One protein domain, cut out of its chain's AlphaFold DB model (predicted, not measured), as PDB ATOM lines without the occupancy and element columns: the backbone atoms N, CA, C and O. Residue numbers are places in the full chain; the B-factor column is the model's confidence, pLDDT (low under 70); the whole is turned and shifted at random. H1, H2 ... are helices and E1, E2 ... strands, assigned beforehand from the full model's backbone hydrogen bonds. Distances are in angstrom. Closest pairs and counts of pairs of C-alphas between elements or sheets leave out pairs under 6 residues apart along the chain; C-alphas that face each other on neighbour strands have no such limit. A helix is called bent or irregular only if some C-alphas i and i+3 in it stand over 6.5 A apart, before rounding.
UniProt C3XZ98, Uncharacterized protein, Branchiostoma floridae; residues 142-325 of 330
ATOM      1  N   ARG A 142     -15.488  33.008 -27.244       97.69
ATOM      2  CA  ARG A 142     -14.038  33.124 -27.031       97.69
ATOM      3  C   ARG A 142     -13.720  34.436 -26.315       97.69
ATOM      4  O   ARG A 142     -13.893  35.505 -26.893       97.69
ATOM      5  N   ILE A 143     -13.213  34.359 -25.089       97.81
ATOM      6  CA  ILE A 143     -12.942  35.514 -24.226       97.81
ATOM      7  C   ILE A 143     -11.456  35.537 -23.882       97.81
ATOM      8  O   ILE A 143     -10.938  34.605 -23.273       97.81
ATOM      9  N   VAL A 144     -10.751  36.603 -24.259       97.81
ATOM     10  CA  VAL A 144      -9.359  36.796 -23.827       97.81
ATOM     11  C   VAL A 144      -9.354  37.250 -22.369       97.81
ATOM     12  O   VAL A 144      -9.989  38.244 -22.034       97.81
ATOM     13  N   VAL A 145      -8.625  36.531 -21.519       98.12
ATOM     14  CA  VAL A 145      -8.588  36.737 -20.067       98.12
ATOM     15  C   VAL A 145      -7.369  37.572 -19.687       98.12
ATOM     16  O   VAL A 145      -6.241  37.230 -20.052       98.12
ATOM     17  N   ARG A 146      -7.611  38.651 -18.932       97.31
ATOM     18  CA  ARG A 146      -6.601  39.548 -18.345       97.31
ATOM     19  C   ARG A 146      -6.981  39.895 -16.908       97.31
ATOM     20  O   ARG A 146      -7.303  41.037 -16.603       97.31
ATOM     21  N   GLU A 147      -6.984  38.888 -16.046       96.56
ATOM     22  CA  GLU A 147      -7.514  39.003 -14.685       96.56
ATOM     23  C   GLU A 147      -6.370  38.921 -13.678       96.56
ATOM     24  O   GLU A 147      -5.686  37.903 -13.571       96.56
ATOM     25  N   GLY A 148      -6.082  40.033 -12.996       94.38
ATOM     26  CA  GLY A 148      -4.850  40.170 -12.217       94.38
ATOM     27  C   GLY A 148      -3.623  39.863 -13.082       94.38
ATOM     28  O   GLY A 148      -3.424  40.478 -14.134       94.38
ATOM     29  N   ARG A 149      -2.818  38.874 -12.676       94.00
ATOM     30  CA  ARG A 149      -1.704  38.360 -13.492       94.00
ATOM     31  C   ARG A 149      -2.088  37.214 -14.428       94.00
ATOM     32  O   ARG A 149      -1.323  36.923 -15.336       94.00
ATOM     33  N   VAL A 150      -3.251  36.590 -14.244       95.94
ATOM     34  CA  VAL A 150      -3.696  35.423 -15.015       95.94
ATOM     35  C   VAL A 150      -3.954  35.827 -16.465       95.94
ATOM     36  O   VAL A 150      -4.648  36.812 -16.750       95.94
ATOM     37  N   ARG A 151      -3.379  35.065 -17.398       96.94
ATOM     38  CA  ARG A 151      -3.533  35.273 -18.840       96.94
ATOM     39  C   ARG A 151      -3.948  33.995 -19.536       96.94
ATOM     40  O   ARG A 151      -3.457  32.903 -19.251       96.94
ATOM     41  N   GLY A 152      -4.829  34.143 -20.511       97.25
ATOM     42  CA  GLY A 152      -5.258  33.022 -21.321       97.25
ATOM     43  C   GLY A 152      -6.477  33.337 -22.159       97.25
ATOM     44  O   GLY A 152      -6.808  34.499 -22.403       97.25
ATOM     45  N   VAL A 153      -7.153  32.282 -22.597       98.12
ATOM     46  CA  VAL A 153      -8.390  32.394 -23.369       98.12
ATOM     47  C   VAL A 153      -9.424  31.442 -22.793       98.12
ATOM     48  O   VAL A 153      -9.194  30.238 -22.705       98.12
ATOM     49  N   LEU A 154     -10.558  31.994 -22.378       98.44
ATOM     50  CA  LEU A 154     -11.703  31.256 -21.882       98.44
ATOM     51  C   LEU A 154     -12.674  30.985 -23.031       98.44
ATOM     52  O   LEU A 154     -13.114  31.907 -23.719       98.44
ATOM     53  N   TYR A 155     -13.013  29.715 -23.209       98.50
ATOM     54  CA  TYR A 155     -14.055  29.251 -24.108       98.50
ATOM     55  C   TYR A 155     -15.268  28.806 -23.302       98.50
ATOM     56  O   TYR A 155     -15.141  28.007 -22.370       98.50
ATOM     57  N   LEU A 156     -16.436  29.335 -23.656       98.19
ATOM     58  CA  LEU A 156     -17.701  28.995 -23.017       98.19
ATOM     59  C   LEU A 156     -18.688  28.470 -24.062       98.19
ATOM     60  O   LEU A 156     -18.851  29.129 -25.095       98.19
ATOM     61  N   PRO A 157     -19.379  27.350 -23.784       97.31
ATOM     62  CA  PRO A 157     -20.475  26.887 -24.622       97.31
ATOM     63  C   PRO A 157     -21.567  27.962 -24.784       97.31
ATOM     64  O   PRO A 157     -21.645  28.923 -24.000       97.31
ATOM     65  N   GLU A 158     -22.364  27.816 -25.845       91.81
ATOM     66  CA  GLU A 158     -23.475  28.726 -26.163       91.81
ATOM     67  C   GLU A 158     -24.610  28.590 -25.146       91.81
ATOM     68  O   GLU A 158     -25.271  29.575 -24.822       91.81
ATOM     69  N   GLU A 159     -24.814  27.371 -24.642       90.88
ATOM     70  CA  GLU A 159     -25.904  27.014 -23.747       90.88
ATOM     71  C   GLU A 159     -25.873  27.807 -22.426       90.88
ATOM     72  O   GLU A 159     -24.900  28.475 -22.069       90.88
ATOM     73  N   GLU A 160     -26.954  27.732 -21.654       89.62
ATOM     74  CA  GLU A 160     -26.942  28.275 -20.298       89.62
ATOM     75  C   GLU A 160     -26.123  27.362 -19.374       89.62
ATOM     76  O   GLU A 160     -26.308  26.143 -19.336       89.62
ATOM     77  N   GLY A 161     -25.176  27.962 -18.650       89.19
ATOM     78  CA  GLY A 161     -24.337  27.267 -17.676       89.19
ATOM     79  C   GLY A 161     -25.054  27.000 -16.341       89.19
ATOM     80  O   GLY A 161     -26.255  27.231 -16.215       89.19
ATOM     81  N   PRO A 162     -24.320  26.565 -15.301       93.75
ATOM     82  CA  PRO A 162     -22.864  26.431 -15.248       93.75
ATOM     83  C   PRO A 162     -22.344  25.126 -15.871       93.75
ATOM     84  O   PRO A 162     -22.989  24.077 -15.822       93.75
ATOM     85  N   PHE A 163     -21.118  25.175 -16.387       95.19
ATOM     86  CA  PHE A 163     -20.451  24.065 -17.069       95.19
ATOM     87  C   PHE A 163     -19.352  23.440 -16.210       95.19
ATOM     88  O   PHE A 163     -18.717  24.138 -15.414       95.19
ATOM     89  N   PRO A 164     -19.029  22.152 -16.399       95.25
ATOM     90  CA  PRO A 164     -17.802  21.599 -15.847       95.25
ATOM     91  C   PRO A 164     -16.590  22.389 -16.379       95.25
ATOM     92  O   PRO A 164     -16.407  22.522 -17.589       95.25
ATOM     93  N   GLY A 165     -15.769  22.930 -15.476       95.88
ATOM     94  CA  GLY A 165     -14.568  23.700 -15.822       95.88
ATOM     95  C   GLY A 165     -13.351  22.822 -16.128       95.88
ATOM     96  O   GLY A 165     -13.078  21.852 -15.416       95.88
ATOM     97  N   VAL A 166     -12.583  23.166 -17.159       97.06
ATOM     98  CA  VAL A 166     -11.315  22.511 -17.503       97.06
ATOM     99  C   VAL A 166     -10.247  23.556 -17.802       97.06
ATOM    100  O   VAL A 166     -10.447  24.413 -18.656       97.06
ATOM    101  N   ILE A 167      -9.101  23.463 -17.134       96.69
ATOM    102  CA  ILE A 167      -7.896  24.223 -17.468       96.69
ATOM    103  C   ILE A 167      -7.089  23.431 -18.500       96.69
ATOM    104  O   ILE A 167      -6.773  22.262 -18.289       96.69
ATOM    105  N   ASP A 168      -6.750  24.074 -19.610       97.38
ATOM    106  CA  ASP A 168      -5.991  23.509 -20.721       97.38
ATOM    107  C   ASP A 168      -4.591  24.132 -20.833       97.38
ATOM    108  O   ASP A 168      -4.435  25.350 -20.993       97.38
ATOM    109  N   MET A 169      -3.560  23.282 -20.818       95.00
ATOM    110  CA  MET A 169      -2.158  23.676 -20.943       95.00
ATOM    111  C   MET A 169      -1.406  22.841 -21.978       95.00
ATOM    112  O   MET A 169      -1.334  21.611 -21.919       95.00
ATOM    113  N   TYR A 170      -0.764  23.524 -22.917       92.69
ATOM    114  CA  TYR A 170       0.207  22.897 -23.809       92.69
ATOM    115  C   TYR A 170       1.616  22.935 -23.228       92.69
ATOM    116  O   TYR A 170       1.815  23.420 -22.124       92.69
ATOM    117  N   GLY A 171       2.568  22.355 -23.959       86.69
ATOM    118  CA  GLY A 171       3.982  22.406 -23.621       86.69
ATOM    119  C   GLY A 171       4.619  23.754 -23.936       86.69
ATOM    120  O   GLY A 171       3.965  24.696 -24.381       86.69
ATOM    121  N   SER A 172       5.923  23.821 -23.715       80.31
ATOM    122  CA  SER A 172       6.652  25.075 -23.730       80.31
ATOM    123  C   SER A 172       6.560  25.858 -25.048       80.31
ATOM    124  O   SER A 172       6.638  25.284 -26.134       80.31
ATOM    125  N   GLY A 173       6.373  27.176 -24.953       73.44
ATOM    126  CA  GLY A 173       6.252  28.104 -26.080       73.44
ATOM    127  C   GLY A 173       4.955  28.000 -26.898       73.44
ATOM    128  O   GLY A 173       4.775  28.769 -27.846       73.44
ATOM    129  N   ALA A 174       4.044  27.080 -26.559       82.56
ATOM    130  CA  ALA A 174       2.811  26.846 -27.303       82.56
ATOM    131  C   ALA A 174       1.742  27.916 -27.031       82.56
ATOM    132  O   ALA A 174       1.215  28.030 -25.925       82.56
ATOM    133  N   ASN A 175       1.340  28.634 -28.077       83.75
ATOM    134  CA  ASN A 175       0.357  29.721 -28.019       83.75
ATOM    135  C   ASN A 175      -0.926  29.435 -28.822       83.75
ATOM    136  O   ASN A 175      -1.614  30.357 -29.246       83.75
ATOM    137  N   PHE A 176      -1.244  28.162 -29.046       90.19
ATOM    138  CA  PHE A 176      -2.440  27.734 -29.773       90.19
ATOM    139  C   PHE A 176      -3.569  27.299 -28.828       90.19
ATOM    140  O   PHE A 176      -3.344  26.970 -27.659       90.19
ATOM    141  N   GLU A 177      -4.798  27.334 -29.348       95.62
ATOM    142  CA  GLU A 177      -6.037  27.358 -28.553       95.62
ATOM    143  C   GLU A 177      -7.025  26.233 -28.914       95.62
ATOM    144  O   GLU A 177      -8.076  26.099 -28.287       95.62
ATOM    145  N   HIS A 178      -6.717  25.410 -29.922       96.31
ATOM    146  CA  HIS A 178      -7.696  24.510 -30.547       96.31
ATOM    147  C   HIS A 178      -8.269  23.454 -29.620       96.31
ATOM    148  O   HIS A 178      -9.446  23.131 -29.744       96.31
ATOM    149  N   ARG A 179      -7.492  22.930 -28.669       97.38
ATOM    150  CA  ARG A 179      -8.021  21.938 -27.725       97.38
ATOM    151  C   ARG A 179      -9.026  22.551 -26.763       97.38
ATOM    152  O   ARG A 179     -10.079  21.954 -26.587       97.38
ATOM    153  N   ALA A 180      -8.761  23.729 -26.197       97.94
ATOM    154  CA  ALA A 180      -9.738  24.430 -25.364       97.94
ATOM    155  C   ALA A 180     -11.023  24.769 -26.141       97.94
ATOM    156  O   ALA A 180     -12.119  24.502 -25.649       97.94
ATOM    157  N   ALA A 181     -10.903  25.255 -27.382       98.25
ATOM    158  CA  ALA A 181     -12.063  25.511 -28.241       98.25
ATOM    159  C   ALA A 181     -12.896  24.235 -28.486       98.25
ATOM    160  O   ALA A 181     -14.118  24.234 -28.325       98.25
ATOM    161  N   LEU A 182     -12.230  23.116 -28.788       98.19
ATOM    162  CA  LEU A 182     -12.879  21.823 -29.007       98.19
ATOM    163  C   LEU A 182     -13.471  21.229 -27.726       98.19
ATOM    164  O   LEU A 182     -14.553  20.656 -27.785       98.19
ATOM    165  N   LEU A 183     -12.818  21.388 -26.571       98.19
ATOM    166  CA  LEU A 183     -13.374  21.010 -25.268       98.19
ATOM    167  C   LEU A 183     -14.649  21.803 -24.973       98.19
ATOM    168  O   LEU A 183     -15.632  21.227 -24.516       98.19
ATOM    169  N   SER A 184     -14.689  23.093 -25.307       98.19
ATOM    170  CA  SER A 184     -15.916  23.876 -25.155       98.19
ATOM    171  C   SER A 184     -17.056  23.362 -26.026       98.19
ATOM    172  O   SER A 184     -18.189  23.290 -25.562       98.19
ATOM    173  N   CYS A 185     -16.756  22.870 -27.229       97.44
ATOM    174  CA  CYS A 185     -17.751  22.205 -28.072       97.44
ATOM    175  C   CYS A 185     -18.269  20.871 -27.491       97.44
ATOM    176  O   CYS A 185     -19.218  20.302 -28.024       97.44
ATOM    177  N   GLN A 186     -17.639  20.356 -26.431       96.50
ATOM    178  CA  GLN A 186     -18.047  19.158 -25.690       96.50
ATOM    179  C   GLN A 186     -18.776  19.502 -24.376       96.50
ATOM    180  O   GLN A 186     -18.997  18.608 -23.553       96.50
ATOM    181  N   GLY A 187     -19.151  20.772 -24.179       95.88
ATOM    182  CA  GLY A 187     -19.933  21.239 -23.032       95.88
ATOM    183  C   GLY A 187     -19.108  21.615 -21.800       95.88
ATOM    184  O   GLY A 187     -19.655  21.670 -20.702       95.88
ATOM    185  N   PHE A 188     -17.802  21.848 -21.949       97.31
ATOM    186  CA  PHE A 188     -16.947  22.333 -20.861       97.31
ATOM    187  C   PHE A 188     -16.781  23.853 -20.924       97.31
ATOM    188  O   PHE A 188     -16.589  24.408 -22.001       97.31
ATOM    189  N   ALA A 189     -16.736  24.527 -19.776       97.94
ATOM    190  CA  ALA A 189     -16.034  25.805 -19.716       97.94
ATOM    191  C   ALA A 189     -14.539  25.476 -19.807       97.94
ATOM    192  O   ALA A 189     -14.021  24.761 -18.951       97.94
ATOM    193  N   ALA A 190     -13.852  25.923 -20.853       98.19
ATOM    194  CA  ALA A 190     -12.473  25.525 -21.121       98.19
ATOM    195  C   ALA A 190     -11.547  26.741 -21.089       98.19
ATOM    196  O   ALA A 190     -11.629  27.623 -21.942       98.19
ATOM    197  N   PHE A 191     -10.647  26.787 -20.111       98.31
ATOM    198  CA  PHE A 191      -9.696  27.874 -19.942       98.31
ATOM    199  C   PHE A 191      -8.303  27.472 -20.432       98.31
ATOM    200  O   PHE A 191      -7.584  26.726 -19.769       98.31
ATOM    201  N   ARG A 192      -7.895  27.991 -21.593       97.44
ATOM    202  CA  ARG A 192      -6.526  27.873 -22.102       97.44
ATOM    203  C   ARG A 192      -5.611  28.786 -21.283       97.44
ATOM    204  O   ARG A 192      -5.512  29.975 -21.586       97.44
ATOM    205  N   LEU A 193      -4.931  28.227 -20.282       96.44
ATOM    206  CA  LEU A 193      -4.016  28.962 -19.405       96.44
ATOM    207  C   LEU A 193      -2.656  29.165 -20.081       96.44
ATOM    208  O   LEU A 193      -1.895  28.214 -20.287       96.44
ATOM    209  N   MET A 194      -2.331  30.406 -20.425       94.88
ATOM    210  CA  MET A 194      -1.014  30.761 -20.951       94.88
ATOM    211  C   MET A 194      -0.074  31.034 -19.778       94.88
ATOM    212  O   MET A 194      -0.494  31.625 -18.794       94.88
ATOM    213  N   TYR A 195       1.184  30.612 -19.854       92.12
ATOM    214  CA  TYR A 195       2.190  30.874 -18.809       92.12
ATOM    215  C   TYR A 195       3.496  31.461 -19.382       92.12
ATOM    216  O   TYR A 195       4.418  31.785 -18.641       92.12
ATOM    217  N   CYS A 196       3.558  31.645 -20.704       90.88
ATOM    218  CA  CYS A 196       4.599  32.372 -21.427       90.88
ATOM    219  C   CYS A 196       4.102  32.756 -22.834       90.88
ATOM    220  O   CYS A 196       3.082  32.241 -23.296       90.88
ATOM    221  N   ASN A 197       4.876  33.576 -23.551       89.25
ATOM    222  CA  ASN A 197       4.716  33.886 -24.980       89.25
ATOM    223  C   ASN A 197       3.292  34.339 -25.365       89.25
ATOM    224  O   ASN A 197       2.777  34.004 -26.436       89.25
ATOM    225  N   PHE A 198       2.641  35.079 -24.467       92.38
ATOM    226  CA  PHE A 198       1.290  35.588 -24.649       92.38
ATOM    227  C   PHE A 198       1.124  36.903 -23.890       92.38
ATOM    228  O   PHE A 198       1.337  36.950 -22.682       92.38
ATOM    229  N   ASP A 199       0.706  37.944 -24.607       92.75
ATOM    230  CA  ASP A 199       0.468  39.280 -24.056       92.75
ATOM    231  C   ASP A 199       1.685  39.836 -23.282       92.75
ATOM    232  O   ASP A 199       2.780  39.914 -23.843       92.75
ATOM    233  N   ASP A 200       1.510  40.189 -22.010       93.38
ATOM    234  CA  ASP A 200       2.522  40.710 -21.089       93.38
ATOM    235  C   ASP A 200       3.279  39.618 -20.307       93.38
ATOM    236  O   ASP A 200       4.115  39.935 -19.460       93.38
ATOM    237  N   LEU A 201       3.043  38.332 -20.599       92.38
ATOM    238  CA  LEU A 201       3.819  37.244 -20.006       92.38
ATOM    239  C   LEU A 201       5.262  37.205 -20.540       92.38
ATOM    240  O   LEU A 201       5.533  37.617 -21.674       92.38
ATOM    241  N   PRO A 202       6.202  36.608 -19.780       89.62
ATOM    242  CA  PRO A 202       7.551  36.344 -20.263       89.62
ATOM    243  C   PRO A 202       7.554  35.603 -21.606       89.62
ATOM    244  O   PRO A 202       6.758  34.695 -21.835       89.62
ATOM    245  N   LYS A 203       8.493  35.943 -22.495       85.38
ATOM    246  CA  LYS A 203       8.606  35.303 -23.822       85.38
ATOM    247  C   LYS A 203       8.958  33.811 -23.762       85.38
ATOM    248  O   LYS A 203       8.689  33.096 -24.721       85.38
ATOM    249  N   ALA A 204       9.566  33.360 -22.670       81.69
ATOM    250  CA  ALA A 204       9.987  31.981 -22.440       81.69
ATOM    251  C   ALA A 204       9.776  31.603 -20.967       81.69
ATOM    252  O   ALA A 204       9.684  32.489 -20.115       81.69
ATOM    253  N   GLU A 205       9.738  30.305 -20.657       80.00
ATOM    254  CA  GLU A 205       9.564  29.799 -19.288       80.00
ATOM    255  C   GLU A 205      10.863  29.870 -18.472       80.00
ATOM    256  O   GLU A 205      11.443  28.852 -18.101       80.00
ATOM    257  N   THR A 206      11.364  31.072 -18.197       74.75
ATOM    258  CA  THR A 206      12.592  31.236 -17.402       74.75
ATOM    259  C   THR A 206      12.348  31.038 -15.906       74.75
ATOM    260  O   THR A 206      13.174  30.434 -15.228       74.75
ATOM    261  N   HIS A 207      11.199  31.498 -15.402       77.19
ATOM    262  CA  HIS A 207      10.770  31.325 -14.016       77.19
ATOM    263  C   HIS A 207       9.261  31.086 -13.972       77.19
ATOM    264  O   HIS A 207       8.483  31.939 -14.392       77.19
ATOM    265  N   LEU A 208       8.856  29.918 -13.471       81.88
ATOM    266  CA  LEU A 208       7.452  29.578 -13.264       81.88
ATOM    267  C   LEU A 208       7.136  29.693 -11.785       81.88
ATOM    268  O   LEU A 208       7.674  28.950 -10.967       81.88
ATOM    269  N   ASP A 209       6.270  30.641 -11.471       84.50
ATOM    270  CA  ASP A 209       5.755  30.837 -10.130       84.50
ATOM    271  C   ASP A 209       4.571  29.892  -9.900       84.50
ATOM    272  O   ASP A 209       3.596  29.925 -10.648       84.50
ATOM    273  N   SER A 210       4.644  29.040  -8.878       82.50
ATOM    274  CA  SER A 210       3.541  28.140  -8.529       82.50
ATOM    275  C   SER A 210       2.272  28.897  -8.145       82.50
ATOM    276  O   SER A 210       1.179  28.431  -8.459       82.50
ATOM    277  N   GLU A 211       2.399  30.072  -7.523       87.50
ATOM    278  CA  GLU A 211       1.245  30.880  -7.133       87.50
ATOM    279  C   GLU A 211       0.460  31.363  -8.365       87.50
ATOM    280  O   GLU A 211      -0.748  31.555  -8.283       87.50
ATOM    281  N   TYR A 212       1.104  31.493  -9.536       91.62
ATOM    282  CA  TYR A 212       0.425  31.868 -10.784       91.62
ATOM    283  C   TYR A 212      -0.667  30.865 -11.162       91.62
ATOM    284  O   TYR A 212      -1.749  31.232 -11.622       91.62
ATOM    285  N   PHE A 213      -0.371  29.582 -10.964       90.00
ATOM    286  CA  PHE A 213      -1.294  28.497 -11.263       90.00
ATOM    287  C   PHE A 213      -2.400  28.407 -10.211       90.00
ATOM    288  O   PHE A 213      -3.544  28.141 -10.573       90.00
ATOM    289  N   THR A 214      -2.088  28.691  -8.942       86.88
ATOM    290  CA  THR A 214      -3.094  28.816  -7.875       86.88
ATOM    291  C   THR A 214      -4.077  29.943  -8.182       86.88
ATOM    292  O   THR A 214      -5.277  29.694  -8.226       86.88
ATOM    293  N   ASP A 215      -3.586  31.137  -8.528       90.62
ATOM    294  CA  ASP A 215      -4.438  32.278  -8.886       90.62
ATOM    295  C   ASP A 215      -5.342  31.955 -10.084       90.62
ATOM    296  O   ASP A 215      -6.512  32.337 -10.117       90.62
ATOM    297  N   ALA A 216      -4.815  31.225 -11.074       92.88
ATOM    298  CA  ALA A 216      -5.587  30.783 -12.229       92.88
ATOM    299  C   ALA A 216      -6.702  29.799 -11.846       92.88
ATOM    300  O   ALA A 216      -7.813  29.907 -12.369       92.88
ATOM    301  N   VAL A 217      -6.422  28.852 -10.944       90.69
ATOM    302  CA  VAL A 217      -7.416  27.902 -10.424       90.69
ATOM    303  C   VAL A 217      -8.485  28.628  -9.616       90.69
ATOM    304  O   VAL A 217      -9.668  28.371  -9.845       90.69
ATOM    305  N   ASP A 218      -8.097  29.535  -8.724       88.81
ATOM    306  CA  ASP A 218      -9.017  30.267  -7.851       88.81
ATOM    307  C   ASP A 218      -9.936  31.179  -8.663       88.81
ATOM    308  O   ASP A 218     -11.163  31.100  -8.545       88.81
ATOM    309  N   TRP A 219      -9.357  31.971  -9.570       94.25
ATOM    310  CA  TRP A 219     -10.120  32.806 -10.489       94.25
ATOM    311  C   TRP A 219     -11.107  31.965 -11.306       94.25
ATOM    312  O   TRP A 219     -12.308  32.243 -11.308       94.25
ATOM    313  N   PHE A 220     -10.629  30.902 -11.955       94.69
ATOM    314  CA  PHE A 220     -11.465  30.118 -12.857       94.69
ATOM    315  C   PHE A 220     -12.562  29.342 -12.115       94.69
ATOM    316  O   PHE A 220     -13.702  29.302 -12.575       94.69
ATOM    317  N   SER A 221     -12.254  28.784 -10.942       90.19
ATOM    318  CA  SER A 221     -13.229  28.070 -10.104       90.19
ATOM    319  C   SER A 221     -14.288  29.000  -9.507       90.19
ATOM    320  O   SER A 221     -15.382  28.541  -9.186       90.19
ATOM    321  N   SER A 222     -13.982  30.295  -9.364       90.38
ATOM    322  CA  SER A 222     -14.928  31.315  -8.894       90.38
ATOM    323  C   SER A 222     -15.844  31.872  -9.994       90.38
ATOM    324  O   SER A 222     -16.805  32.584  -9.697       90.38
ATOM    325  N   HIS A 223     -15.577  31.561 -11.267       94.06
ATOM    326  CA  HIS A 223     -16.362  32.086 -12.378       94.06
ATOM    327  C   HIS A 223     -17.804  31.560 -12.320       94.06
ATOM    328  O   HIS A 223     -18.042  30.358 -12.283       94.06
ATOM    329  N   SER A 224     -18.792  32.452 -12.439       94.44
ATOM    330  CA  SER A 224     -20.231  32.136 -12.307       94.44
ATOM    331  C   SER A 224     -20.796  31.095 -13.289       94.44
ATOM    332  O   SER A 224     -21.896  30.591 -13.085       94.44
ATOM    333  N   LEU A 225     -20.064  30.781 -14.360       95.56
ATOM    334  CA  LEU A 225     -20.445  29.811 -15.388       95.56
ATOM    335  C   LEU A 225     -19.634  28.518 -15.274       95.56
ATOM    336  O   LEU A 225     -19.762  27.640 -16.123       95.56
ATOM    337  N   VAL A 226     -18.812  28.390 -14.235       93.50
ATOM    338  CA  VAL A 226     -18.074  27.179 -13.897       93.50
ATOM    339  C   VAL A 226     -18.771  26.520 -12.716       93.50
ATOM    340  O   VAL A 226     -19.117  27.165 -11.730       93.50
ATOM    341  N   GLN A 227     -19.023  25.221 -12.830       90.69
ATOM    342  CA  GLN A 227     -19.643  24.452 -11.759       90.69
ATOM    343  C   GLN A 227     -18.755  24.448 -10.506       90.69
ATOM    344  O   GLN A 227     -17.544  24.220 -10.626       90.69
ATOM    345  N   PRO A 228     -19.345  24.615  -9.308       79.81
ATOM    346  CA  PRO A 228     -18.611  24.512  -8.054       79.81
ATOM    347  C   PRO A 228     -18.097  23.078  -7.833       79.81
ATOM    348  O   PRO A 228     -18.596  22.122  -8.427       79.81
ATOM    349  N   GLY A 229     -17.100  22.912  -6.958       71.00
ATOM    350  CA  GLY A 229     -16.540  21.594  -6.613       71.00
ATOM    351  C   GLY A 229     -15.248  21.216  -7.351       71.00
ATOM    352  O   GLY A 229     -14.853  20.051  -7.322       71.00
ATOM    353  N   GLY A 230     -14.589  22.191  -7.987       76.12
ATOM    354  CA  GLY A 230     -13.243  22.070  -8.554       76.12
ATOM    355  C   GLY A 230     -13.185  22.174 -10.081       76.12
ATOM    356  O   GLY A 230     -14.204  22.256 -10.773       76.12
ATOM    357  N   VAL A 231     -11.963  22.160 -10.615       87.00
ATOM    358  CA  VAL A 231     -11.661  22.229 -12.054       87.00
ATOM    359  C   VAL A 231     -10.883  20.995 -12.505       87.00
ATOM    360  O   VAL A 231     -10.054  20.467 -11.770       87.00
ATOM    361  N   GLY A 232     -11.171  20.508 -13.713       90.88
ATOM    362  CA  GLY A 232     -10.325  19.513 -14.366       90.88
ATOM    363  C   GLY A 232      -9.093  20.188 -14.961       90.88
ATOM    364  O   GLY A 232      -9.135  21.378 -15.268       90.88
ATOM    365  N   VAL A 233      -8.013  19.440 -15.166       91.19
ATOM    366  CA  VAL A 233      -6.807  19.953 -15.825       91.19
ATOM    367  C   VAL A 233      -6.383  18.991 -16.928       91.19
ATOM    368  O   VAL A 233      -6.290  17.786 -16.705       91.19
ATOM    369  N   VAL A 234      -6.115  19.528 -18.117       93.44
ATOM    370  CA  VAL A 234      -5.557  18.805 -19.264       93.44
ATOM    371  C   VAL A 234      -4.211  19.421 -19.617       93.44
ATOM    372  O   VAL A 234      -4.099  20.633 -19.807       93.44
ATOM    373  N   GLY A 235      -3.186  18.579 -19.719       92.50
ATOM    374  CA  GLY A 235      -1.819  18.999 -19.991       92.50
ATOM    375  C   GLY A 235      -1.135  18.120 -21.036       92.50
ATOM    376  O   GLY A 235      -1.297  16.903 -21.025       92.50
ATOM    377  N   THR A 236      -0.324  18.715 -21.915       91.19
ATOM    378  CA  THR A 236       0.553  17.973 -22.846       91.19
ATOM    379  C   THR A 236       1.998  18.415 -22.700       91.19
ATOM    380  O   THR A 236       2.264  19.610 -22.569       91.19
ATOM    381  N   SER A 237       2.944  17.472 -22.784       89.12
ATOM    382  CA  SER A 237       4.380  17.752 -22.648       89.12
ATOM    383  C   SER A 237       4.664  18.455 -21.311       89.12
ATOM    384  O   SER A 237       4.189  18.006 -20.269       89.12
ATOM    385  N   PHE A 238       5.374  19.583 -21.323       85.56
ATOM    386  CA  PHE A 238       5.605  20.405 -20.139       85.56
ATOM    387  C   PHE A 238       4.306  20.883 -19.462       85.56
ATOM    388  O   PHE A 238       4.229  20.887 -18.240       85.56
ATOM    389  N   GLY A 239       3.237  21.154 -20.219       78.25
ATOM    390  CA  GLY A 239       1.906  21.402 -19.655       78.25
ATOM    391  C   GLY A 239       1.328  20.178 -18.942       78.25
ATOM    392  O   GLY A 239       0.602  20.320 -17.970       78.25
ATOM    393  N   GLY A 240       1.687  18.968 -19.374       80.25
ATOM    394  CA  GLY A 240       1.386  17.722 -18.666       80.25
ATOM    395  C   GLY A 240       2.110  17.660 -17.327       80.25
ATOM    396  O   GLY A 240       1.479  17.406 -16.311       80.25
ATOM    397  N   LEU A 241       3.406  17.985 -17.301       78.81
ATOM    398  CA  LEU A 241       4.157  18.110 -16.050       78.81
ATOM    399  C   LEU A 241       3.552  19.178 -15.130       78.81
ATOM    400  O   LEU A 241       3.402  18.920 -13.945       78.81
ATOM    401  N   LEU A 242       3.156  20.341 -15.650       75.50
ATOM    402  CA  LEU A 242       2.482  21.379 -14.866       75.50
ATOM    403  C   LEU A 242       1.115  20.919 -14.355       75.50
ATOM    404  O   LEU A 242       0.792  21.172 -13.202       75.50
ATOM    405  N   ALA A 243       0.339  20.196 -15.164       75.75
ATOM    406  CA  ALA A 243      -0.926  19.601 -14.734       75.75
ATOM    407  C   ALA A 243      -0.696  18.585 -13.614       75.75
ATOM    408  O   ALA A 243      -1.438  18.543 -12.637       75.75
ATOM    409  N   LEU A 244       0.382  17.813 -13.723       69.06
ATOM    410  CA  LEU A 244       0.820  16.891 -12.696       69.06
ATOM    411  C   LEU A 244       1.398  17.604 -11.491       69.06
ATOM    412  O   LEU A 244       1.268  17.049 -10.430       69.06
ATOM    413  N   ILE A 245       2.020  18.775 -11.588       71.31
ATOM    414  CA  ILE A 245       2.456  19.554 -10.419       71.31
ATOM    415  C   ILE A 245       1.236  20.164  -9.731       71.31
ATOM    416  O   ILE A 245       1.122  20.045  -8.516       71.31
ATOM    417  N   MET A 246       0.280  20.693 -10.498       62.84
ATOM    418  CA  MET A 246      -1.029  21.104  -9.986       62.84
ATOM    419  C   MET A 246      -1.795  19.932  -9.348       62.84
ATOM    420  O   MET A 246      -2.545  20.142  -8.404       62.84
ATOM    421  N   GLY A 247      -1.574  18.696  -9.812       57.53
ATOM    422  CA  GLY A 247      -2.076  17.457  -9.195       57.53
ATOM    423  C   GLY A 247      -1.117  16.767  -8.200       57.53
ATOM    424  O   GLY A 247      -1.524  15.856  -7.487       57.53
ATOM    425  N   THR A 248       0.139  17.218  -8.119       56.41
ATOM    426  CA  THR A 248       1.334  16.773  -7.352       56.41
ATOM    427  C   THR A 248       2.076  15.413  -7.640       56.41
ATOM    428  O   THR A 248       2.445  14.708  -6.705       56.41
ATOM    429  N   LEU A 249       2.462  15.130  -8.908       47.03
ATOM    430  CA  LEU A 249       3.558  14.264  -9.468       47.03
ATOM    431  C   LEU A 249       3.337  12.735  -9.662       47.03
ATOM    432  O   LEU A 249       3.553  11.943  -8.756       47.03
ATOM    433  N   THR A 250       3.072  12.314 -10.906       54.09
ATOM    434  CA  THR A 250       2.468  11.049 -11.409       54.09
ATOM    435  C   THR A 250       2.828   9.720 -10.750       54.09
ATOM    436  O   THR A 250       1.906   9.039 -10.334       54.09
ATOM    437  N   ASP A 251       4.089   9.311 -10.607       52.41
ATOM    438  CA  ASP A 251       4.364   7.963 -10.062       52.41
ATOM    439  C   ASP A 251       4.231   7.934  -8.537       52.41
ATOM    440  O   ASP A 251       3.697   6.995  -7.951       52.41
ATOM    441  N   LYS A 252       4.644   9.024  -7.879       53.00
ATOM    442  CA  LYS A 252       4.404   9.223  -6.447       53.00
ATOM    443  C   LYS A 252       2.952   9.588  -6.174       53.00
ATOM    444  O   LYS A 252       2.461   9.236  -5.115       53.00
ATOM    445  N   ALA A 253       2.273  10.263  -7.093       53.06
ATOM    446  CA  ALA A 253       0.875  10.646  -6.984       53.06
ATOM    447  C   ALA A 253      -0.030   9.437  -7.177       53.06
ATOM    448  O   ALA A 253      -0.913   9.265  -6.356       53.06
ATOM    449  N   ILE A 254       0.223   8.563  -8.158       60.66
ATOM    450  CA  ILE A 254      -0.485   7.283  -8.314       60.66
ATOM    451  C   ILE A 254      -0.223   6.406  -7.087       60.66
ATOM    452  O   ILE A 254      -1.177   6.043  -6.409       60.66
ATOM    453  N   ALA A 255       1.040   6.183  -6.699       64.69
ATOM    454  CA  ALA A 255       1.357   5.389  -5.508       64.69
ATOM    455  C   ALA A 255       0.764   5.986  -4.214       64.69
ATOM    456  O   ALA A 255       0.331   5.259  -3.323       64.69
ATOM    457  N   ARG A 256       0.710   7.319  -4.086       56.34
ATOM    458  CA  ARG A 256       0.106   8.011  -2.936       56.34
ATOM    459  C   ARG A 256      -1.419   7.997  -2.995       56.34
ATOM    460  O   ARG A 256      -2.034   7.853  -1.948       56.34
ATOM    461  N   MET A 257      -2.018   8.113  -4.177       60.22
ATOM    462  CA  MET A 257      -3.453   7.953  -4.415       60.22
ATOM    463  C   MET A 257      -3.884   6.544  -4.019       60.22
ATOM    464  O   MET A 257      -4.777   6.407  -3.189       60.22
ATOM    465  N   GLU A 258      -3.188   5.516  -4.502       67.31
ATOM    466  CA  GLU A 258      -3.405   4.118  -4.124       67.31
ATOM    467  C   GLU A 258      -3.227   3.909  -2.613       67.31
ATOM    468  O   GLU A 258      -4.111   3.351  -1.963       67.31
ATOM    469  N   ALA A 259      -2.157   4.450  -2.018       69.75
ATOM    470  CA  ALA A 259      -1.927   4.393  -0.572       69.75
ATOM    471  C   ALA A 259      -2.987   5.139   0.270       69.75
ATOM    472  O   ALA A 259      -3.086   4.893   1.469       69.75
ATOM    473  N   HIS A 260      -3.775   6.039  -0.333       56.28
ATOM    474  CA  HIS A 260      -4.875   6.773   0.312       56.28
ATOM    475  C   HIS A 260      -6.258   6.349  -0.230       56.28
ATOM    476  O   HIS A 260      -7.232   7.087  -0.080       56.28
ATOM    477  N   GLY A 261      -6.362   5.179  -0.877       60.72
ATOM    478  CA  GLY A 261      -7.632   4.600  -1.338       60.72
ATOM    479  C   GLY A 261      -8.289   5.304  -2.535       60.72
ATOM    480  O   GLY A 261      -9.456   5.055  -2.829       60.72
ATOM    481  N   LYS A 262      -7.569   6.186  -3.237       58.28
ATOM    482  CA  LYS A 262      -8.040   6.879  -4.446       58.28
ATOM    483  C   LYS A 262      -7.852   5.964  -5.664       58.28
ATOM    484  O   LYS A 262      -6.748   5.811  -6.180       58.28
ATOM    485  N   THR A 263      -8.941   5.380  -6.151       63.91
ATOM    486  CA  THR A 263      -8.960   4.432  -7.285       63.91
ATOM    487  C   THR A 263      -9.297   5.083  -8.635       63.91
ATOM    488  O   THR A 263      -9.403   4.400  -9.649       63.91
ATOM    489  N   ASN A 264      -9.462   6.409  -8.686       70.62
ATOM    490  CA  ASN A 264      -9.963   7.150  -9.848       70.62
ATOM    491  C   ASN A 264      -8.855   7.618 -10.816       70.62
ATOM    492  O   ASN A 264      -8.830   8.781 -11.218       70.62
ATOM    493  N   HIS A 265      -7.935   6.731 -11.196       72.62
ATOM    494  CA  HIS A 265      -6.895   7.026 -12.184       72.62
ATOM    495  C   HIS A 265      -6.918   6.010 -13.332       72.62
ATOM    496  O   HIS A 265      -7.358   4.874 -13.170       72.62
ATOM    497  N   GLN A 266      -6.448   6.422 -14.509       80.31
ATOM    498  CA  GLN A 266      -6.314   5.544 -15.669       80.31
ATOM    499  C   GLN A 266      -5.001   5.849 -16.387       80.31
ATOM    500  O   GLN A 266      -4.744   6.995 -16.748       80.31
ATOM    501  N   LEU A 267      -4.192   4.814 -16.615       81.88
ATOM    502  CA  LEU A 267      -3.001   4.893 -17.454       81.88
ATOM    503  C   LEU A 267      -3.306   4.265 -18.814       81.88
ATOM    504  O   LEU A 267      -3.673   3.095 -18.896       81.88
ATOM    505  N   LEU A 268      -3.150   5.050 -19.877       84.75
ATOM    506  CA  LEU A 268      -3.288   4.594 -21.258       84.75
ATOM    507  C   LEU A 268      -1.923   4.679 -21.934       84.75
ATOM    508  O   LEU A 268      -1.327   5.753 -21.998       84.75
ATOM    509  N   ALA A 269      -1.436   3.549 -22.435       84.88
ATOM    510  CA  ALA A 269      -0.219   3.474 -23.229       84.88
ATOM    511  C   ALA A 269      -0.584   3.052 -24.653       84.88
ATOM    512  O   ALA A 269      -1.227   2.021 -24.846       84.88
ATOM    513  N   TYR A 270      -0.162   3.843 -25.640       90.81
ATOM    514  CA  TYR A 270      -0.432   3.590 -27.054       90.81
ATOM    515  C   TYR A 270       0.865   3.215 -27.778       90.81
ATOM    516  O   TYR A 270       1.670   4.098 -28.091       90.81
ATOM    517  N   PRO A 271       1.104   1.921 -28.054       88.88
ATOM    518  CA  PRO A 271       2.247   1.498 -28.851       88.88
ATOM    519  C   PRO A 271       2.248   2.181 -30.223       88.88
ATOM    520  O   PRO A 271       1.225   2.227 -30.901       88.88
ATOM    521  N   GLY A 272       3.395   2.726 -30.627       88.94
ATOM    522  CA  GLY A 272       3.537   3.423 -31.910       88.94
ATOM    523  C   GLY A 272       2.990   4.854 -31.934       88.94
ATOM    524  O   GLY A 272       3.085   5.507 -32.971       88.94
ATOM    525  N   ALA A 273       2.466   5.382 -30.822       93.69
ATOM    526  CA  ALA A 273       2.178   6.807 -30.694       93.69
ATOM    527  C   ALA A 273       3.449   7.613 -30.378       93.69
ATOM    528  O   ALA A 273       4.372   7.131 -29.723       93.69
ATOM    529  N   GLY A 274       3.486   8.848 -30.871       91.19
ATOM    530  CA  GLY A 274       4.552   9.816 -30.618       91.19
ATOM    531  C   GLY A 274       4.167  10.820 -29.532       91.19
ATOM    532  O   GLY A 274       3.092  10.745 -28.943       91.19
ATOM    533  N   HIS A 275       5.036  11.799 -29.303       91.56
ATOM    534  CA  HIS A 275       4.891  12.803 -28.244       91.56
ATOM    535  C   HIS A 275       3.722  13.773 -28.463       91.56
ATOM    536  O   HIS A 275       3.056  14.190 -27.516       91.56
ATOM    537  N   LEU A 276       3.481  14.167 -29.716       92.50
ATOM    538  CA  LEU A 276       2.539  15.229 -30.081       92.50
ATOM    539  C   LEU A 276       1.125  14.697 -30.349       92.50
ATOM    540  O   LEU A 276       0.622  14.848 -31.455       92.50
ATOM    541  N   LEU A 277       0.489  14.096 -29.341       93.94
ATOM    542  CA  LEU A 277      -0.916  13.695 -29.440       93.94
ATOM    543  C   LEU A 277      -1.831  14.927 -29.475       93.94
ATOM    544  O   LEU A 277      -1.985  15.644 -28.483       93.94
ATOM    545  N   GLU A 278      -2.441  15.155 -30.631       94.75
ATOM    546  CA  GLU A 278      -3.390  16.236 -30.898       94.75
ATOM    547  C   GLU A 278      -4.848  15.737 -30.850       94.75
ATOM    548  O   GLU A 278      -5.093  14.529 -30.764       94.75
ATOM    549  N   PRO A 279      -5.856  16.632 -30.923       96.06
ATOM    550  CA  PRO A 279      -7.229  16.209 -31.175       96.06
ATOM    551  C   PRO A 279      -7.347  15.336 -32.446       96.06
ATOM    552  O   PRO A 279      -6.539  15.482 -33.368       96.06
ATOM    553  N   PRO A 280      -8.348  14.436 -32.521       97.19
ATOM    554  CA  PRO A 280      -8.494  13.478 -33.612       97.19
ATOM    555  C   PRO A 280      -8.406  14.114 -34.996       97.19
ATOM    556  O   PRO A 280      -8.883  15.225 -35.219       97.19
ATOM    557  N   TYR A 281      -7.811  13.365 -35.926       97.38
ATOM    558  CA  TYR A 281      -7.657  13.726 -37.340       97.38
ATOM    559  C   TYR A 281      -6.771  14.948 -37.624       97.38
ATOM    560  O   TYR A 281      -6.599  15.308 -38.788       97.38
ATOM    561  N   MET A 282      -6.137  15.532 -36.601       95.62
ATOM    562  CA  MET A 282      -4.977  16.395 -36.807       95.62
ATOM    563  C   MET A 282      -3.795  15.556 -37.321       95.62
ATOM    564  O   MET A 282      -3.551  14.475 -36.774       95.62
ATOM    565  N   PRO A 283      -3.056  16.013 -38.350       94.94
ATOM    566  CA  PRO A 283      -2.048  15.176 -38.987       94.94
ATOM    567  C   PRO A 283      -0.828  14.927 -38.098       94.94
ATOM    568  O   PRO A 283      -0.284  15.856 -37.495       94.94
ATOM    569  N   HIS A 284      -0.351  13.681 -38.081       95.75
ATOM    570  CA  HIS A 284       0.851  13.297 -37.344       95.75
ATOM    571  C   HIS A 284       2.086  14.069 -37.839       95.75
ATOM    572  O   HIS A 284       2.445  14.017 -39.021       95.75
ATOM    573  N   CYS A 285       2.770  14.737 -36.909       94.56
ATOM    574  CA  CYS A 285       4.034  15.415 -37.155       94.56
ATOM    575  C   CYS A 285       5.180  14.662 -36.474       94.56
ATOM    576  O   CYS A 285       5.433  14.851 -35.285       94.56
ATOM    577  N   LYS A 286       5.887  13.832 -37.247       92.62
ATOM    578  CA  LYS A 286       7.019  13.059 -36.729       92.62
ATOM    579  C   LYS A 286       8.232  13.937 -36.432       92.62
ATOM    580  O   LYS A 286       8.847  13.791 -35.392       92.62
ATOM    581  N   ILE A 287       8.582  14.848 -37.340       91.69
ATOM    582  CA  ILE A 287       9.765  15.706 -37.202       91.69
ATOM    583  C   ILE A 287       9.368  17.155 -37.443       91.69
ATOM    584  O   ILE A 287       8.738  17.471 -38.454       91.69
ATOM    585  N   SER A 288       9.764  18.049 -36.541       91.88
ATOM    586  CA  SER A 288       9.658  19.492 -36.761       91.88
ATOM    587  C   SER A 288      10.740  20.258 -36.021       91.88
ATOM    588  O   SER A 288      11.259  19.803 -35.005       91.88
ATOM    589  N   PHE A 289      11.011  21.479 -36.475       89.00
ATOM    590  CA  PHE A 289      11.803  22.431 -35.707       89.00
ATOM    591  C   PHE A 289      11.136  22.731 -34.358       89.00
ATOM    592  O   PHE A 289       9.930  22.992 -34.304       89.00
ATOM    593  N   HIS A 290      11.919  22.715 -33.282       85.50
ATOM    594  CA  HIS A 290      11.497  23.156 -31.960       85.50
ATOM    595  C   HIS A 290      12.299  24.398 -31.548       85.50
ATOM    596  O   HIS A 290      13.531  24.358 -31.563       85.50
ATOM    597  N   PRO A 291      11.638  25.500 -31.146       79.94
ATOM    598  CA  PRO A 291      12.314  26.773 -30.903       79.94
ATOM    599  C   PRO A 291      13.247  26.756 -29.689       79.94
ATOM    600  O   PRO A 291      14.215  27.503 -29.676       79.94
ATOM    601  N   ILE A 292      12.988  25.899 -28.694       76.94
ATOM    602  CA  ILE A 292      13.774  25.863 -27.448       76.94
ATOM    603  C   ILE A 292      15.187  25.290 -27.650       76.94
ATOM    604  O   ILE A 292      16.144  25.992 -27.342       76.94
ATOM    605  N   PRO A 293      15.371  24.069 -28.191       80.94
ATOM    606  CA  PRO A 293      16.697  23.579 -28.549       80.94
ATOM    607  C   PRO A 293      17.210  24.188 -29.864       80.94
ATOM    608  O   PRO A 293      18.362  23.968 -30.213       80.94
ATOM    609  N   GLY A 294      16.370  24.915 -30.614       86.06
ATOM    610  CA  GLY A 294      16.747  25.527 -31.889       86.06
ATOM    611  C   GLY A 294      17.090  24.512 -32.984       86.06
ATOM    612  O   GLY A 294      17.927  24.799 -33.838       86.06
ATOM    613  N   ALA A 295      16.476  23.326 -32.957       90.44
ATOM    614  CA  ALA A 295      16.817  22.200 -33.827       90.44
ATOM    615  C   ALA A 295      15.576  21.417 -34.284       90.44
ATOM    616  O   ALA A 295      14.494  21.548 -33.705       90.44
ATOM    617  N   GLU A 296      15.732  20.595 -35.325       91.12
ATOM    618  CA  GLU A 296      14.734  19.581 -35.674       91.12
ATOM    619  C   GLU A 296      14.709  18.480 -34.610       91.12
ATOM    620  O   GLU A 296      15.747  17.955 -34.213       91.12
ATOM    621  N   VAL A 297      13.509  18.147 -34.146       91.38
ATOM    622  CA  VAL A 297      13.266  17.115 -33.135       91.38
ATOM    623  C   VAL A 297      12.403  16.026 -33.755       91.38
ATOM    624  O   VAL A 297      11.396  16.340 -34.394       91.38
ATOM    625  N   ASP A 298      12.789  14.763 -33.555       92.62
ATOM    626  CA  ASP A 298      11.931  13.604 -33.814       92.62
ATOM    627  C   ASP A 298      11.020  13.386 -32.598       92.62
ATOM    628  O   ASP A 298      11.468  13.039 -31.505       92.62
ATOM    629  N   TRP A 299       9.732  13.636 -32.793       93.06
ATOM    630  CA  TRP A 299       8.667  13.454 -31.813       93.06
ATOM    631  C   TRP A 299       8.211  11.998 -31.701       93.06
ATOM    632  O   TRP A 299       7.365  11.690 -30.860       93.06
ATOM    633  N   GLY A 300       8.756  11.105 -32.526       93.12
ATOM    634  CA  GLY A 300       8.403   9.697 -32.578       93.12
ATOM    635  C   GLY A 300       7.018   9.447 -33.170       93.12
ATOM    636  O   GLY A 300       6.308  10.358 -33.583       93.12
ATOM    637  N   GLY A 301       6.630   8.174 -33.182       94.06
ATOM    638  CA  GLY A 301       5.333   7.714 -33.667       94.06
ATOM    639  C   GLY A 301       5.345   7.166 -35.097       94.06
ATOM    640  O   GLY A 301       6.132   7.566 -35.959       94.06
ATOM    641  N   GLU A 302       4.433   6.233 -35.345       95.50
ATOM    642  CA  GLU A 302       4.047   5.744 -36.665       95.50
ATOM    643  C   GLU A 302       2.697   6.366 -37.023       95.50
ATOM    644  O   GLU A 302       1.756   6.274 -36.241       95.50
ATOM    645  N   THR A 303       2.570   6.982 -38.202       95.62
ATOM    646  CA  THR A 303       1.397   7.801 -38.564       95.62
ATOM    647  C   THR A 303       0.060   7.118 -38.290       95.62
ATOM    648  O   THR A 303      -0.799   7.730 -37.660       95.62
ATOM    649  N   ARG A 304      -0.117   5.855 -38.693       96.38
ATOM    650  CA  ARG A 304      -1.383   5.143 -38.480       96.38
ATOM    651  C   ARG A 304      -1.660   4.895 -36.994       96.38
ATOM    652  O   ARG A 304      -2.737   5.238 -36.515       96.38
ATOM    653  N   ALA A 305      -0.686   4.351 -36.261       96.44
ATOM    654  CA  ALA A 305      -0.817   4.073 -34.828       96.44
ATOM    655  C   ALA A 305      -1.015   5.359 -34.006       96.44
ATOM    656  O   ALA A 305      -1.868   5.412 -33.125       96.44
ATOM    657  N   HIS A 306      -0.284   6.421 -34.345       97.69
ATOM    658  CA  HIS A 306      -0.405   7.738 -33.730       97.69
ATOM    659  C   HIS A 306      -1.807   8.326 -33.930       97.69
ATOM    660  O   HIS A 306      -2.430   8.783 -32.975       97.69
ATOM    661  N   CYS A 307      -2.337   8.290 -35.155       97.38
ATOM    662  CA  CYS A 307      -3.668   8.828 -35.439       97.38
ATOM    663  C   CYS A 307      -4.775   8.008 -34.760       97.38
ATOM    664  O   CYS A 307      -5.721   8.593 -34.234       97.38
ATOM    665  N   ALA A 308      -4.625   6.680 -34.696       97.56
ATOM    666  CA  ALA A 308      -5.529   5.814 -33.940       97.56
ATOM    667  C   ALA A 308      -5.500   6.128 -32.431       97.56
ATOM    668  O   ALA A 308      -6.547   6.166 -31.789       97.56
ATOM    669  N   ALA A 309      -4.320   6.420 -31.875       97.12
ATOM    670  CA  ALA A 309      -4.180   6.843 -30.484       97.12
ATOM    671  C   ALA A 309      -4.890   8.176 -30.208       97.12
ATOM    672  O   ALA A 309      -5.574   8.297 -29.195       97.12
ATOM    673  N   GLN A 310      -4.787   9.165 -31.107       97.56
ATOM    674  CA  GLN A 310      -5.536  10.425 -30.981       97.56
ATOM    675  C   GLN A 310      -7.055  10.189 -30.994       97.56
ATOM    676  O   GLN A 310      -7.777  10.773 -30.183       97.56
ATOM    677  N   GLU A 311      -7.535   9.327 -31.896       97.50
ATOM    678  CA  GLU A 311      -8.954   8.982 -32.035       97.50
ATOM    679  C   GLU A 311      -9.519   8.268 -30.799       97.50
ATOM    680  O   GLU A 311     -10.640   8.569 -30.392       97.50
ATOM    681  N   ASP A 312      -8.751   7.372 -30.174       97.44
ATOM    682  CA  ASP A 312      -9.164   6.664 -28.953       97.44
ATOM    683  C   ASP A 312      -9.021   7.536 -27.689       97.44
ATOM    684  O   ASP A 312      -9.910   7.553 -26.833       97.44
ATOM    685  N   LEU A 313      -7.945   8.325 -27.581       96.12
ATOM    686  CA  LEU A 313      -7.665   9.160 -26.408       96.12
ATOM    687  C   LEU A 313      -8.734  10.232 -26.185       96.12
ATOM    688  O   LEU A 313      -9.146  10.467 -25.050       96.12
ATOM    689  N   TRP A 314      -9.170  10.903 -27.247       97.25
ATOM    690  CA  TRP A 314     -10.068  12.051 -27.148       97.25
ATOM    691  C   TRP A 314     -11.403  11.760 -26.439       97.25
ATOM    692  O   TRP A 314     -11.685  12.413 -25.428       97.25
ATOM    693  N   PRO A 315     -12.219  10.776 -26.874       96.69
ATOM    694  CA  PRO A 315     -13.465  10.450 -26.185       96.69
ATOM    695  C   PRO A 315     -13.230   9.920 -24.764       96.69
ATOM    696  O   PRO A 315     -14.029  10.213 -23.874       96.69
ATOM    697  N   ARG A 316     -12.126   9.200 -24.511       95.06
ATOM    698  CA  ARG A 316     -11.770   8.728 -23.161       95.06
ATOM    699  C   ARG A 316     -11.444   9.875 -22.218       95.06
ATOM    700  O   ARG A 316     -11.944   9.891 -21.099       95.06
ATOM    701  N   MET A 317     -10.662  10.851 -22.675       94.94
ATOM    702  CA  MET A 317     -10.344  12.057 -21.911       94.94
ATOM    703  C   MET A 317     -11.620  12.836 -21.575       94.94
ATOM    704  O   MET A 317     -11.819  13.216 -20.425       94.94
ATOM    705  N   ILE A 318     -12.517  13.028 -22.549       95.31
ATOM    706  CA  ILE A 318     -13.812  13.688 -22.323       95.31
ATOM    707  C   ILE A 318     -14.640  12.928 -21.283       95.31
ATOM    708  O   ILE A 318     -15.160  13.537 -20.347       95.31
ATOM    709  N   ALA A 319     -14.750  11.604 -21.416       93.50
ATOM    710  CA  ALA A 319     -15.482  10.771 -20.467       93.50
ATOM    711  C   ALA A 319     -14.873  10.842 -19.057       93.50
ATOM    712  O   ALA A 319     -15.603  10.995 -18.079       93.50
ATOM    713  N   PHE A 320     -13.542  10.805 -18.949       90.75
ATOM    714  CA  PHE A 320     -12.829  10.950 -17.682       90.75
ATOM    715  C   PHE A 320     -13.114  12.308 -17.027       90.75
ATOM    716  O   PHE A 320     -13.500  12.354 -15.862       90.75
ATOM    717  N   LEU A 321     -13.011  13.412 -17.773       90.31
ATOM    718  CA  LEU A 321     -13.282  14.761 -17.259       90.31
ATOM    719  C   LEU A 321     -14.731  14.937 -16.778       90.31
ATOM    720  O   LEU A 321     -14.967  15.673 -15.818       90.31
ATOM    721  N   ARG A 322     -15.696  14.254 -17.408       89.00
ATOM    722  CA  ARG A 322     -17.102  14.239 -16.966       89.00
ATOM    723  C   ARG A 322     -17.298  13.407 -15.696       89.00
ATOM    724  O   ARG A 322     -17.961  13.857 -14.767       89.00
ATOM    725  N   ASN A 323     -16.707  12.216 -15.639       81.94
ATOM    726  CA  ASN A 323     -16.967  11.242 -14.575       81.94
ATOM    727  C   ASN A 323     -16.181  11.513 -13.284       81.94
ATOM    728  O   ASN A 323     -16.672  11.225 -12.190       81.94
ATOM    729  N   SER A 324     -14.991  12.109 -13.380       66.94
ATOM    730  CA  SER A 324     -14.122  12.396 -12.227       66.94
ATOM    731  C   SER A 324     -14.686  13.453 -11.266       66.94
ATOM    732  O   SER A 324     -14.117  13.668 -10.199       66.94
ATOM    733  N   ARG A 325     -15.825  14.074 -11.601       59.38
ATOM    734  CA  ARG A 325     -16.560  15.024 -10.750       59.38
ATOM    735  C   ARG A 325     -17.709  14.402  -9.948       59.38
ATOM    736  O   ARG A 325     -18.192  15.033  -9.020       59.38
TER     737      ARG A 325
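What this domain is: This is residues 142 to 325 of the 330 residues of an uncharacterized protein of Branchiostoma floridae (UniProt C3XZ98). Look first for a twisted five-stranded sheet with H1 over one face and H2 and H3 over the other, three layers in all. The longest helix, H5, runs from near a small two-stranded hairpin, E6 and E7, set away from the sheet, to the sheet's E5 edge; H4 lies beyond H3, off the sheet. The 184 printed residues include five named helices and seven named strands, in the order E1 E2 E3 H1 E4 H2 E5 H3 H4 E6 E7 H5. The large sheet is mixed, in the order E1 E2 E4 E3 E5, and the class is mixed, helices and strands. The whole is compact, with a radius of gyration of the C-alphas of 16.6 A and spans of 43 by 41 by 36 A.

Where its parts are: Find C-alpha 142 at (-14.038, 33.124, -27.031), where E1 begins, residues 142 to 147. The sheet's other strands are E2, residues 150 to 156, 17.4 A long, E4, 189 to 194, E3, 165 to 169, and E5, 232 to 235. On the sheet look for H1, residues 178 to 184, H2, residues 210 to 222, 18.7 A long, and H3, residues 238 to 247. Farther along are H4, residues 250 to 259, E6, 287 to 290, and E7, 295 to 298. H5, residues 303 to 323, is 30.4 A long and ends at C-alpha 323, (-16.967, 11.242, -14.575); it is neither bent nor irregular, but only just: C-alphas 312 and 315 are 6.4 A apart.

How they stand to each other: In the sheet, E1 and E2 form an antiparallel hairpin, with N 143 and O 154 2.8 A apart. E2 and E4 are antiparallel, with N 155 and O 190 at 2.8 A. E4 and E3 are parallel, with N 191 and O 166 at 2.8 A, and so are E3 and E5, with N 234 and O 167 at 2.8 A. E3, H1, E4 is a strand-helix-strand unit, two parallel neighbour strands with a helix between; E4, H2, E5 is a split one, with E3 between its strands, and both crossovers are right-handed. H1 lies over E4 at a height over the sheet of 7.4 A, its closest C-alphas Ala 180 and Ala 190, 5.2 A apart. On the opposite face H3 lies over E5 at a height of 7.1 A, with the C-alphas of Gly 235 and Ala 243 closest at 5.4 A. On the same face as H3, the sheet curls round H2; the closest C-alphas of H2 and E2 are Ala 216 and Val 150, 5.7 A. H5 is on the sheet through residues 317 to 322, with C-alphas Leu 321 and Gly 232 closest at 6.3 A. H4 is not on the sheet; it is close to but not clearly touching H3, with C-alphas Leu 244 and Thr 250 closest at 6.2 A. The hairpin E6 and E7 has N 290 and O 295 at 2.9 A, and E6 and H5 are apart. In H1, H2, H3 and H4 every O i to N i+4 pair is within hydrogen-bond range; in H5, 15 of 17 are.

The domain as a whole: The two C-alphas farthest apart, Glu 160 and Ala 295, are 46.2 A from each other. The printed part has no cut, and its long links are E4 to H2 and H4 to E6, the latter with 27 residues. Mean pLDDT of the printed part is 87.5; it is under 70 at residue 244, residues 246 to 263 and residues 324 to 325.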